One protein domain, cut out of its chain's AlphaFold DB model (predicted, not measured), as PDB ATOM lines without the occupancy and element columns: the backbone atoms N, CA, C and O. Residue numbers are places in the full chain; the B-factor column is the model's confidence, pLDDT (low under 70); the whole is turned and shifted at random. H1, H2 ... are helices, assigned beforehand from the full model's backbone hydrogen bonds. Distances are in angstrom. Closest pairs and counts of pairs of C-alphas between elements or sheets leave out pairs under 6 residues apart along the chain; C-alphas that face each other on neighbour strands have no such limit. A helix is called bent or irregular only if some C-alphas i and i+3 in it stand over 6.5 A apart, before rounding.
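AT A GLANCE: This is residues 201 to 290 of the 389 residues of an uncharacterized protein of Ponticaulis sp (UniProt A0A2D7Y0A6). Short helices form an elongated, loosely joined body: H2 and H5 pack together in its middle, H3 and the small H4 lie toward one end, and the longest helix, H6, makes the other end without touching another helix. H1 lies to one side, reached by the unnamed residues 201 to 215, which run from near the H6 end past the middle. The printed part has 90 residues with six named helices, H1 to H6 in order, and no named strand; the class is all helix. It is compact, with a radius of gyration of the C-alphas of 12.9 A, and spans 39 by 22 by 20 A.

HOW THE PARTS SIT: After residues 201 to 215, H1, residues 216 to 224, touches no helix. It is close to but not clearly touching H3, residues 238 to 247; their closest C-alphas, of Met 222 and Leu 244, are 7.7 A apart. These two run opposite ways at a steep tilt of 63 degrees. H2, residues 230 to 234, touches H5, residues 260 to 268, closest at the C-alphas of Ala 234 and Val 261, 4.8 A. H3 and H4, residues 254 to 257, only just touch, with 3 pairs of C-alphas within 8 A, the closest those of Ile 241 and Ile 255, 7.2 A. H6, residues 276 to 288, is apart from H5. Every O i to N i+4 pair is within hydrogen-bond range in H1, H2, H3 and H5, and 7 of 9 in H6; H4 is too short for such a pair.

IN THESE COORDINATES: H1 begins at C-alpha 216 (-53.879, 41.562, -34.189) and measures 12.5 A, H2 6.0 A, H3 14.6 A, H4 5.0 A and H5 12.4 A. H6 measures 19.5 A, ends at C-alpha 288 (-45.580, 46.226, -13.043), and is only just irregular: C-alphas 277 and 280 are 6.6 A apart.

THE WHOLE: The two C-alphas farthest apart, of Lys 252 and Glu 290, are 40.2 A apart. The printed part has no cut and no long link. Model confidence, pLDDT, is under 70 at residues 201 to 206, 225 to 226, 239 and 285 to 290.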
ATOM      1  N   PRO A 201     -35.975  37.169 -18.158       41.16
ATOM      2  CA  PRO A 201     -35.538  38.266 -17.314       41.16
ATOM      3  C   PRO A 201     -36.081  39.561 -17.920       41.16
ATOM      4  O   PRO A 201     -35.888  39.798 -19.105       41.16
ATOM      5  N   TYR A 202     -36.719  40.386 -17.090       45.56
ATOM      6  CA  TYR A 202     -37.492  41.588 -17.436       45.56
ATOM      7  C   TYR A 202     -38.915  41.287 -17.890       45.56
ATOM      8  O   TYR A 202     -39.113  40.597 -18.877       45.56
ATOM      9  N   GLY A 203     -39.896  41.846 -17.169       49.81
ATOM     10  CA  GLY A 203     -41.336  41.713 -17.410       49.81
ATOM     11  C   GLY A 203     -41.806  42.280 -18.748       49.81
ATOM     12  O   GLY A 203     -42.604  43.202 -18.788       49.81
ATOM     13  N   VAL A 204     -41.302  41.729 -19.841       51.84
ATOM     14  CA  VAL A 204     -41.791  41.866 -21.202       51.84
ATOM     15  C   VAL A 204     -42.846  40.776 -21.385       51.84
ATOM     16  O   VAL A 204     -42.588  39.627 -21.014       51.84
ATOM     17  N   PRO A 205     -44.033  41.082 -21.936       58.78
ATOM     18  CA  PRO A 205     -44.984  40.047 -22.306       58.78
ATOM     19  C   PRO A 205     -44.293  39.010 -23.186       58.78
ATOM     20  O   PRO A 205     -43.653  39.364 -24.174       58.78
ATOM     21  N   SER A 206     -44.463  37.724 -22.889       63.03
ATOM     22  CA  SER A 206     -43.902  36.639 -23.709       63.03
ATOM     23  C   SER A 206     -44.490  36.587 -25.127       63.03
ATOM     24  O   SER A 206     -44.183  35.675 -25.892       63.03
ATOM     25  N   ASP A 207     -45.364  37.527 -25.481       71.50
ATOM     26  CA  ASP A 207     -46.210  37.531 -26.652       71.50
ATOM     27  C   ASP A 207     -45.795  38.580 -27.699       71.50
ATOM     28  O   ASP A 207     -45.001  39.479 -27.449       71.50
ATOM     29  N   LEU A 208     -46.328  38.462 -28.918       82.44
ATOM     30  CA  LEU A 208     -45.923  39.318 -30.046       82.44
ATOM     31  C   LEU A 208     -46.507  40.744 -29.997       82.44
ATOM     32  O   LEU A 208     -46.594  41.394 -31.037       82.44
ATOM     33  N   SER A 209     -47.003  41.212 -28.846       81.56
ATOM     34  CA  SER A 209     -47.751  42.475 -28.757       81.56
ATOM     35  C   SER A 209     -46.918  43.728 -28.988       81.56
ATOM     36  O   SER A 209     -47.460  44.707 -29.487       81.56
ATOM     37  N   LEU A 210     -45.621  43.666 -28.695       84.12
ATOM     38  CA  LEU A 210     -44.694  44.795 -28.787       84.12
ATOM     39  C   LEU A 210     -43.869  44.811 -30.087       84.12
ATOM     40  O   LEU A 210     -42.930  45.597 -30.213       84.12
ATOM     41  N   ILE A 211     -44.176  43.924 -31.044       86.56
ATOM     42  CA  ILE A 211     -43.495  43.891 -32.342       86.56
ATOM     43  C   ILE A 211     -44.237  44.785 -33.332       86.56
ATOM     44  O   ILE A 211     -45.369  44.510 -33.743       86.56
ATOM     45  N   GLY A 212     -43.541  45.822 -33.789       84.06
ATOM     46  CA  GLY A 212     -44.061  46.768 -34.759       84.06
ATOM     47  C   GLY A 212     -44.343  46.100 -36.105       84.06
ATOM     48  O   GLY A 212     -43.477  45.447 -36.691       84.06
ATOM     49  N   GLY A 213     -45.556  46.315 -36.620       83.38
ATOM     50  CA  GLY A 213     -45.979  45.851 -37.944       83.38
ATOM     51  C   GLY A 213     -46.758  44.531 -37.962       83.38
ATOM     52  O   GLY A 213     -47.254  44.150 -39.026       83.38
ATOM     53  N   ILE A 214     -46.951  43.877 -36.809       85.50
ATOM     54  CA  ILE A 214     -47.808  42.688 -36.691       85.50
ATOM     55  C   ILE A 214     -49.222  43.081 -36.241       85.50
ATOM     56  O   ILE A 214     -49.470  43.392 -35.079       85.50
ATOM     57  N   ALA A 215     -50.188  43.015 -37.158       78.75
ATOM     58  CA  ALA A 215     -51.595  43.258 -36.835       78.75
ATOM     59  C   ALA A 215     -52.205  42.136 -35.963       78.75
ATOM     60  O   ALA A 215     -51.798  40.977 -36.041       78.75
ATOM     61  N   ASP A 216     -53.243  42.452 -35.184       76.62
ATOM     62  CA  ASP A 216     -53.879  41.562 -34.189       76.62
ATOM     63  C   ASP A 216     -54.311  40.209 -34.758       76.62
ATOM     64  O   ASP A 216     -54.078  39.158 -34.161       76.62
ATOM     65  N   HIS A 217     -54.909  40.223 -35.947       75.12
ATOM     66  CA  HIS A 217     -55.347  39.003 -36.621       75.12
ATOM     67  C   HIS A 217     -54.164  38.113 -37.038       75.12
ATOM     68  O   HIS A 217     -54.274  36.892 -36.973       75.12
ATOM     69  N   VAL A 218     -53.021  38.707 -37.405       79.00
ATOM     70  CA  VAL A 218     -51.786  37.975 -37.729       79.00
ATOM     71  C   VAL A 218     -51.194  37.369 -36.460       79.00
ATOM     72  O   VAL A 218     -50.837  36.195 -36.465       79.00
ATOM     73  N   ARG A 219     -51.179  38.116 -35.344       80.06
ATOM     74  CA  ARG A 219     -50.759  37.599 -34.026       80.06
ATOM     75  C   ARG A 219     -51.593  36.388 -33.610       80.06
ATOM     76  O   ARG A 219     -51.044  35.383 -33.164       80.06
ATOM     77  N   LEU A 220     -52.912  36.468 -33.779       72.94
ATOM     78  CA  LEU A 220     -53.832  35.377 -33.459       72.94
ATOM     79  C   LEU A 220     -53.567  34.137 -34.320       72.94
ATOM     80  O   LEU A 220     -53.547  33.016 -33.816       72.94
ATOM     81  N   GLU A 221     -53.348  34.326 -35.615       73.81
ATOM     82  CA  GLU A 221     -53.133  33.219 -36.539       73.81
ATOM     83  C   GLU A 221     -51.740  32.582 -36.364       73.81
ATOM     84  O   GLU A 221     -51.619  31.358 -36.387       73.81
ATOM     85  N   MET A 222     -50.708  33.376 -36.057       78.62
ATOM     86  CA  MET A 222     -49.389  32.882 -35.636       78.62
ATOM     87  C   MET A 222     -49.473  32.062 -34.342       78.62
ATOM     88  O   MET A 222     -48.881  30.986 -34.258       78.62
ATOM     89  N   ARG A 223     -50.272  32.497 -33.355       72.69
ATOM     90  CA  ARG A 223     -50.524  31.731 -32.118       72.69
ATOM     91  C   ARG A 223     -51.177  30.383 -32.387       72.69
ATOM     92  O   ARG A 223     -50.703  29.376 -31.871       72.69
ATOM     93  N   LYS A 224     -52.215  30.338 -33.229       70.88
ATOM     94  CA  LYS A 224     -52.874  29.074 -33.616       70.88
ATOM     95  C   LYS A 224     -51.912  28.073 -34.256       70.88
ATOM     96  O   LYS A 224     -52.161  26.875 -34.205       70.88
ATOM     97  N   ARG A 225     -50.826  28.569 -34.849       68.38
ATOM     98  CA  ARG A 225     -49.795  27.791 -35.545       68.38
ATOM     99  C   ARG A 225     -48.568  27.499 -34.677       68.38
ATOM    100  O   ARG A 225     -47.563  27.033 -35.198       68.38
ATOM    101  N   GLY A 226     -48.631  27.785 -33.374       66.31
ATOM    102  CA  GLY A 226     -47.534  27.522 -32.437       66.31
ATOM    103  C   GLY A 226     -46.384  28.530 -32.516       66.31
ATOM    104  O   GLY A 226     -45.267  28.223 -32.120       66.31
ATOM    105  N   VAL A 227     -46.630  29.736 -33.036       71.25
ATOM    106  CA  VAL A 227     -45.638  30.823 -33.202       71.25
ATOM    107  C   VAL A 227     -46.060  32.050 -32.400       71.25
ATOM    108  O   VAL A 227     -45.989  33.188 -32.847       71.25
ATOM    109  N   GLY A 228     -46.624  31.807 -31.224       72.56
ATOM    110  CA  GLY A 228     -47.310  32.837 -30.452       72.56
ATOM    111  C   GLY A 228     -46.422  33.727 -29.593       72.56
ATOM    112  O   GLY A 228     -46.933  34.700 -29.036       72.56
ATOM    113  N   THR A 229     -45.142  33.377 -29.447       75.38
ATOM    114  CA  THR A 229     -44.251  33.942 -28.431       75.38
ATOM    115  C   THR A 229     -43.001  34.570 -29.034       75.38
ATOM    116  O   THR A 229     -42.547  34.159 -30.104       75.38
ATOM    117  N   LEU A 230     -42.428  35.547 -28.324       74.88
ATOM    118  CA  LEU A 230     -41.192  36.227 -28.736       74.88
ATOM    119  C   LEU A 230     -40.040  35.231 -28.915       74.88
ATOM    120  O   LEU A 230     -39.350  35.273 -29.928       74.88
ATOM    121  N   ALA A 231     -39.887  34.285 -27.982       72.44
ATOM    122  CA  ALA A 231     -38.854  33.250 -28.043       72.44
ATOM    123  C   ALA A 231     -38.980  32.374 -29.301       72.44
ATOM    124  O   ALA A 231     -38.002  32.185 -30.018       72.44
ATOM    125  N   LEU A 232     -40.191  31.904 -29.622       70.50
ATOM    126  CA  LEU A 232     -40.425  31.055 -30.796       70.50
ATOM    127  C   LEU A 232     -40.309  31.821 -32.116       70.50
ATOM    128  O   LEU A 232     -39.982  31.226 -33.142       70.50
ATOM    129  N   LEU A 233     -40.605  33.124 -32.113       79.31
ATOM    130  CA  LEU A 233     -40.400  33.981 -33.277       79.31
ATOM    131  C   LEU A 233     -38.910  34.316 -33.477       79.31
ATOM    132  O   LEU A 233     -38.462  34.409 -34.612       79.31
ATOM    133  N   ALA A 234     -38.129  34.453 -32.402       77.69
ATOM    134  CA  ALA A 234     -36.695  34.754 -32.449       77.69
ATOM    135  C   ALA A 234     -35.827  33.582 -32.957       77.69
ATOM    136  O   ALA A 234     -34.739  33.805 -33.503       77.69
ATOM    137  N   THR A 235     -36.305  32.344 -32.789       74.81
ATOM    138  CA  THR A 235     -35.618  31.096 -33.182       74.81
ATOM    139  C   THR A 235     -36.219  30.445 -34.432       74.81
ATOM    140  O   THR A 235     -36.067  29.246 -34.654       74.81
ATOM    141  N   LEU A 236     -36.953  31.218 -35.231       72.94
ATOM    142  CA  LEU A 236     -37.619  30.754 -36.441       72.94
ATOM    143  C   LEU A 236     -36.619  30.349 -37.536       72.94
ATOM    144  O   LEU A 236     -35.818  31.196 -37.937       72.94
ATOM    145  N   PRO A 237     -36.682  29.117 -38.073       72.50
ATOM    146  CA  PRO A 237     -35.885  28.749 -39.234       72.50
ATOM    147  C   PRO A 237     -36.482  29.331 -40.528       72.50
ATOM    148  O   PRO A 237     -37.677  29.646 -40.607       72.50
ATOM    149  N   ASP A 238     -35.627  29.510 -41.537       71.44
ATOM    150  CA  ASP A 238     -35.939  30.237 -42.774       71.44
ATOM    151  C   ASP A 238     -37.077  29.611 -43.593       71.44
ATOM    152  O   ASP A 238     -37.905  30.333 -44.148       71.44
ATOM    153  N   ASP A 239     -37.147  28.283 -43.620       68.88
ATOM    154  CA  ASP A 239     -38.202  27.490 -44.255       68.88
ATOM    155  C   ASP A 239     -39.570  27.719 -43.593       68.88
ATOM    156  O   ASP A 239     -40.591  27.884 -44.266       68.88
ATOM    157  N   ARG A 240     -39.599  27.819 -42.260       72.81
ATOM    158  CA  ARG A 240     -40.832  28.054 -41.500       72.81
ATOM    159  C   ARG A 240     -41.301  29.505 -41.585       72.81
ATOM    160  O   ARG A 240     -42.486  29.761 -41.387       72.81
ATOM    161  N   ILE A 241     -40.415  30.454 -41.901       77.00
ATOM    162  CA  ILE A 241     -40.794  31.841 -42.226       77.00
ATOM    163  C   ILE A 241     -41.573  31.879 -43.543       77.00
ATOM    164  O   ILE A 241     -42.626  32.514 -43.604       77.00
ATOM    165  N   GLU A 242     -41.096  31.179 -44.572       77.38
ATOM    166  CA  GLU A 242     -41.762  31.131 -45.880       77.38
ATOM    167  C   GLU A 242     -43.142  30.464 -45.789       77.38
ATOM    168  O   GLU A 242     -44.127  31.010 -46.292       77.38
ATOM    169  N   ASP A 243     -43.239  29.354 -45.052       76.88
ATOM    170  CA  ASP A 243     -44.504  28.655 -44.791       76.88
ATOM    171  C   ASP A 243     -45.522  29.531 -44.038       76.88
ATOM    172  O   ASP A 243     -46.725  29.515 -44.320       76.88
ATOM    173  N   LEU A 244     -45.048  30.336 -43.079       79.62
ATOM    174  CA  LEU A 244     -45.900  31.285 -42.369       79.62
ATOM    175  C   LEU A 244     -46.385  32.396 -43.289       79.62
ATOM    176  O   LEU A 244     -47.565  32.723 -43.250       79.62
ATOM    177  N   GLU A 245     -45.522  32.976 -44.118       85.94
ATOM    178  CA  GLU A 245     -45.927  34.046 -45.028       85.94
ATOM    179  C   GLU A 245     -46.990  33.579 -46.025       85.94
ATOM    180  O   GLU A 245     -48.000  34.265 -46.200       85.94
ATOM    181  N   GLU A 246     -46.813  32.390 -46.608       83.12
ATOM    182  CA  GLU A 246     -47.780  31.792 -47.529       83.12
ATOM    183  C   GLU A 246     -49.114  31.522 -46.830       83.12
ATOM    184  O   GLU A 246     -50.168  32.000 -47.255       83.12
ATOM    185  N   LYS A 247     -49.082  30.805 -45.703       80.88
ATOM    186  CA  LYS A 247     -50.317  30.383 -45.042       80.88
ATOM    187  C   LYS A 247     -51.039  31.515 -44.305       80.88
ATOM    188  O   LYS A 247     -52.232  31.382 -44.027       80.88
ATOM    189  N   LEU A 248     -50.344  32.604 -43.972       82.06
ATOM    190  CA  LEU A 248     -50.925  33.817 -43.389       82.06
ATOM    191  C   LEU A 248     -51.364  34.835 -44.454       82.06
ATOM    192  O   LEU A 248     -51.883  35.891 -44.091       82.06
ATOM    193  N   ASN A 249     -51.193  34.533 -45.750       84.81
ATOM    194  CA  ASN A 249     -51.417  35.466 -46.860       84.81
ATOM    195  C   ASN A 249     -50.667  36.802 -46.678       84.81
ATOM    196  O   ASN A 249     -51.174  37.871 -47.034       84.81
ATOM    197  N   LEU A 250     -49.467  36.758 -46.093       85.69
ATOM    198  CA  LEU A 250     -48.601  37.927 -45.957       85.69
ATOM    199  C   LEU A 250     -47.885  38.197 -47.282       85.69
ATOM    200  O   LEU A 250     -47.748  37.322 -48.138       85.69
ATOM    201  N   ARG A 251     -47.399  39.430 -47.472       84.50
ATOM    202  CA  ARG A 251     -46.540  39.703 -48.631       84.50
ATOM    203  C   ARG A 251     -45.267  38.870 -48.491       84.50
ATOM    204  O   ARG A 251     -44.660  38.865 -47.425       84.50
ATOM    205  N   LYS A 252     -44.838  38.211 -49.568       81.44
ATOM    206  CA  LYS A 252     -43.593  37.430 -49.569       81.44
ATOM    207  C   LYS A 252     -42.412  38.303 -49.123       81.44
ATOM    208  O   LYS A 252     -42.213  39.398 -49.655       81.44
ATOM    209  N   GLY A 253     -41.655  37.825 -48.142       83.62
ATOM    210  CA  GLY A 253     -40.544  38.515 -47.496       83.62
ATOM    211  C   GLY A 253     -40.946  39.591 -46.482       83.62
ATOM    212  O   GLY A 253     -40.084  40.362 -46.062       83.62
ATOM    213  N   GLN A 254     -42.222  39.705 -46.097       87.38
ATOM    214  CA  GLN A 254     -42.686  40.707 -45.134       87.38
ATOM    215  C   GLN A 254     -42.074  40.522 -43.744       87.38
ATOM    216  O   GLN A 254     -41.686  41.523 -43.143       87.38
ATOM    217  N   ILE A 255     -41.951  39.285 -43.256       84.62
ATOM    218  CA  ILE A 255     -41.395  38.988 -41.927       84.62
ATOM    219  C   ILE A 255     -39.931  39.436 -41.866       84.62
ATOM    220  O   ILE A 255     -39.505  40.057 -40.892       84.62
ATOM    221  N   ARG A 256     -39.182  39.192 -42.948       86.25
ATOM    222  CA  ARG A 256     -37.784  39.622 -43.092       86.25
ATOM    223  C   ARG A 256     -37.670  41.134 -43.260       86.25
ATOM    224  O   ARG A 256     -36.890  41.771 -42.568       86.25
ATOM    225  N   LYS A 257     -38.476  41.727 -44.145       87.50
ATOM    226  CA  LYS A 257     -38.434  43.166 -44.457       87.50
ATOM    227  C   LYS A 257     -38.801  44.044 -43.264       87.50
ATOM    228  O   LYS A 257     -38.306  45.159 -43.159       87.50
ATOM    229  N   GLN A 258     -39.711  43.573 -42.418       87.25
ATOM    230  CA  GLN A 258     -40.102  44.267 -41.193       87.25
ATOM    231  C   GLN A 258     -39.300  43.802 -39.972       87.25
ATOM    232  O   GLN A 258     -39.581  44.239 -38.859       87.25
ATOM    233  N   GLU A 259     -38.311  42.931 -40.174       90.38
ATOM    234  CA  GLU A 259     -37.363  42.498 -39.149       90.38
ATOM    235  C   GLU A 259     -38.055  41.952 -37.889       90.38
ATOM    236  O   GLU A 259     -37.605  42.184 -36.771       90.38
ATOM    237  N   TRP A 260     -39.172  41.230 -38.048       90.44
ATOM    238  CA  TRP A 260     -39.965  40.751 -36.905       90.44
ATOM    239  C   TRP A 260     -39.166  39.813 -35.989       90.44
ATOM    240  O   TRP A 260     -39.332  39.851 -34.773       90.44
ATOM    241  N   VAL A 261     -38.268  39.007 -36.564       84.44
ATOM    242  CA  VAL A 261     -37.357  38.114 -35.825       84.44
ATOM    243  C   VAL A 261     -36.350  38.917 -34.996       84.44
ATOM    244  O   VAL A 261     -36.130  38.605 -33.828       84.44
ATOM    245  N   GLU A 262     -35.777  39.979 -35.567       84.44
ATOM    246  CA  GLU A 262     -34.792  40.814 -34.868       84.44
ATOM    247  C   GLU A 262     -35.450  41.673 -33.784       84.44
ATOM    248  O   GLU A 262     -34.926  41.775 -32.681       84.44
ATOM    249  N   GLN A 263     -36.648  42.207 -34.041       87.69
ATOM    250  CA  GLN A 263     -37.441  42.898 -33.021       87.69
ATOM    251  C   GLN A 263     -37.753  41.987 -31.828       87.69
ATOM    252  O   GLN A 263     -37.675  42.421 -30.681       87.69
ATOM    253  N   ALA A 264     -38.067  40.712 -32.078       83.25
ATOM    254  CA  ALA A 264     -38.288  39.748 -31.006       83.25
ATOM    255  C   ALA A 264     -37.022  39.520 -30.168       83.25
ATOM    256  O   ALA A 264     -37.108  39.497 -28.944       83.25
ATOM    257  N   ARG A 265     -35.847  39.405 -30.802       78.25
ATOM    258  CA  ARG A 265     -34.560  39.280 -30.095       78.25
ATOM    259  C   ARG A 265     -34.235  40.514 -29.266       78.25
ATOM    260  O   ARG A 265     -33.882  40.379 -28.104       78.25
ATOM    261  N   GLU A 266     -34.421  41.706 -29.821       81.94
ATOM    262  CA  GLU A 266     -34.192  42.960 -29.100       81.94
ATOM    263  C   GLU A 266     -35.065  43.074 -27.845       81.94
ATOM    264  O   GLU A 266     -34.574  43.466 -26.785       81.94
ATOM    265  N   LEU A 267     -36.339  42.684 -27.941       80.25
ATOM    266  CA  LEU A 267     -37.254  42.660 -26.798       80.25
ATOM    267  C   LEU A 267     -36.832  41.625 -25.744       80.25
ATOM    268  O   LEU A 267     -36.890  41.921 -24.553       80.25
ATOM    269  N   LEU A 268     -36.363  40.445 -26.167       73.88
ATOM    270  CA  LEU A 268     -35.809  39.417 -25.271       73.88
ATOM    271  C   LEU A 268     -34.503  39.862 -24.593       73.88
ATOM    272  O   LEU A 268     -34.213  39.442 -23.477       73.88
ATOM    273  N   GLU A 269     -33.735  40.738 -25.240       71.62
ATOM    274  CA  GLU A 269     -32.541  41.391 -24.688       71.62
ATOM    275  C   GLU A 269     -32.875  42.582 -23.767       71.62
ATOM    276  O   GLU A 269     -31.972  43.221 -23.225       71.62
ATOM    277  N   GLY A 270     -34.159  42.909 -23.584       70.44
ATOM    278  CA  GLY A 270     -34.607  44.010 -22.729       70.44
ATOM    279  C   GLY A 270     -34.497  45.398 -23.371       70.44
ATOM    280  O   GLY A 270     -34.584  46.412 -22.669       70.44
ATOM    281  N   LYS A 271     -34.311  45.483 -24.694       79.62
ATOM    282  CA  LYS A 271     -34.344  46.755 -25.430       79.62
ATOM    283  C   LYS A 271     -35.797  47.218 -25.615       79.62
ATOM    284  O   LYS A 271     -36.690  46.385 -25.753       79.62
ATOM    285  N   PRO A 272     -36.057  48.539 -25.623       81.38
ATOM    286  CA  PRO A 272     -37.407  49.057 -25.823       81.38
ATOM    287  C   PRO A 272     -37.950  48.704 -27.219       81.38
ATOM    288  O   PRO A 272     -37.163  48.588 -28.163       81.38
ATOM    289  N   PRO A 273     -39.283  48.602 -27.383       86.50
ATOM    290  CA  PRO A 273     -39.890  48.367 -28.686       86.50
ATOM    291  C   PRO A 273     -39.547  49.498 -29.656       86.50
ATOM    292  O   PRO A 273     -39.473  50.674 -29.288       86.50
ATOM    293  N   ARG A 274     -39.371  49.146 -30.933       84.69
ATOM    294  CA  ARG A 274     -39.005  50.109 -31.984       84.69
ATOM    295  C   ARG A 274     -40.128  51.098 -32.298       84.69
ATOM    296  O   ARG A 274     -39.872  52.230 -32.716       84.69
ATOM    297  N   ALA A 275     -41.377  50.678 -32.129       83.38
ATOM    298  CA  ALA A 275     -42.531  51.520 -32.376       83.38
ATOM    299  C   ALA A 275     -42.793  52.442 -31.177       83.38
ATOM    300  O   ALA A 275     -42.992  52.001 -30.049       83.38
ATOM    301  N   LYS A 276     -42.855  53.753 -31.436       81.19
ATOM    302  CA  LYS A 276     -43.103  54.766 -30.393       81.19
ATOM    303  C   LYS A 276     -44.443  54.580 -29.676       81.19
ATOM    304  O   LYS A 276     -44.550  54.944 -28.511       81.19
ATOM    305  N   VAL A 277     -45.445  54.045 -30.375       76.81
ATOM    306  CA  VAL A 277     -46.783  53.778 -29.823       76.81
ATOM    307  C   VAL A 277     -46.758  52.693 -28.741       76.81
ATOM    308  O   VAL A 277     -47.502  52.803 -27.774       76.81
ATOM    309  N   ASP A 278     -45.825  51.743 -28.832       80.19
ATOM    310  CA  ASP A 278     -45.712  50.606 -27.909       80.19
ATOM    311  C   ASP A 278     -44.855  50.941 -26.674       80.19
ATOM    312  O   ASP A 278     -44.772  50.171 -25.717       80.19
ATOM    313  N   LEU A 279     -44.223  52.122 -26.653       78.56
ATOM    314  CA  LEU A 279     -43.367  52.562 -25.550       78.56
ATOM    315  C   LEU A 279     -44.166  52.809 -24.258       78.56
ATOM    316  O   LEU A 279     -43.639  52.630 -23.159       78.56
ATOM    317  N   ALA A 280     -45.433  53.218 -24.377       78.06
ATOM    318  CA  ALA A 280     -46.321  53.403 -23.230       78.06
ATOM    319  C   ALA A 280     -46.622  52.065 -22.538       78.06
ATOM    320  O   ALA A 280     -46.468  51.958 -21.319       78.06
ATOM    321  N   ASP A 281     -46.958  51.043 -23.327       71.75
ATOM    322  CA  ASP A 281     -47.213  49.692 -22.831       71.75
ATOM    323  C   ASP A 281     -45.933  49.062 -22.275       71.75
ATOM    324  O   ASP A 281     -45.938  48.553 -21.158       71.75
ATOM    325  N   TRP A 282     -44.800  49.213 -22.964       77.44
ATOM    326  CA  TRP A 282     -43.479  48.820 -22.460       77.44
ATOM    327  C   TRP A 282     -43.161  49.398 -21.074       77.44
ATOM    328  O   TRP A 282     -42.742  48.677 -20.168       77.44
ATOM    329  N   ASN A 283     -43.373  50.702 -20.881       76.44
ATOM    330  CA  ASN A 283     -43.112  51.356 -19.598       76.44
ATOM    331  C   ASN A 283     -44.073  50.883 -18.501       76.44
ATOM    332  O   ASN A 283     -43.664  50.765 -17.346       76.44
ATOM    333  N   ARG A 284     -45.329  50.593 -18.855       72.69
ATOM    334  CA  ARG A 284     -46.304  49.996 -17.940       72.69
ATOM    335  C   ARG A 284     -45.854  48.603 -17.499       72.69
ATOM    336  O   ARG A 284     -45.746  48.364 -16.304       72.69
ATOM    337  N   TYR A 285     -45.498  47.734 -18.442       68.88
ATOM    338  CA  TYR A 285     -45.021  46.385 -18.142       68.88
ATOM    339  C   TYR A 285     -43.773  46.386 -17.255       68.88
ATOM    340  O   TYR A 285     -43.689  45.623 -16.297       68.88
ATOM    341  N   ARG A 286     -42.839  47.312 -17.494       68.88
ATOM    342  CA  ARG A 286     -41.659  47.495 -16.637       68.88
ATOM    343  C   ARG A 286     -41.980  47.992 -15.232       68.88
ATOM    344  O   ARG A 286     -41.254  47.650 -14.306       68.88
ATOM    345  N   LYS A 287     -43.003  48.834 -15.077       66.38
ATOM    346  CA  LYS A 287     -43.455  49.331 -13.771       66.38
ATOM    347  C   LYS A 287     -44.122  48.224 -12.954       66.38
ATOM    348  O   LYS A 287     -43.974  48.206 -11.736       66.38
ATOM    349  N   ASP A 288     -44.828  47.330 -13.640       60.81
ATOM    350  CA  ASP A 288     -45.580  46.226 -13.043       60.81
ATOM    351  C   ASP A 288     -44.705  44.967 -12.832       60.81
ATOM    352  O   ASP A 288     -45.132  44.020 -12.176       60.81
ATOM    353  N   ALA A 289     -43.475  44.948 -13.363       56.44
ATOM    354  CA  ALA A 289     -42.521  43.856 -13.195       56.44
ATOM    355  C   ALA A 289     -41.859  43.886 -11.805       56.44
ATOM    356  O   ALA A 289     -41.231  44.877 -11.427       56.44
ATOM    357  N   GLU A 290     -41.942  42.781 -11.060       43.78
ATOM    358  CA  GLU A 290     -41.191  42.620  -9.812       43.78
ATOM    359  C   GLU A 290     -39.671  42.652 -10.084       43.78
ATOM    360  O   GLU A 290     -39.205  42.077 -11.076       43.78
TER     361      GLU A 290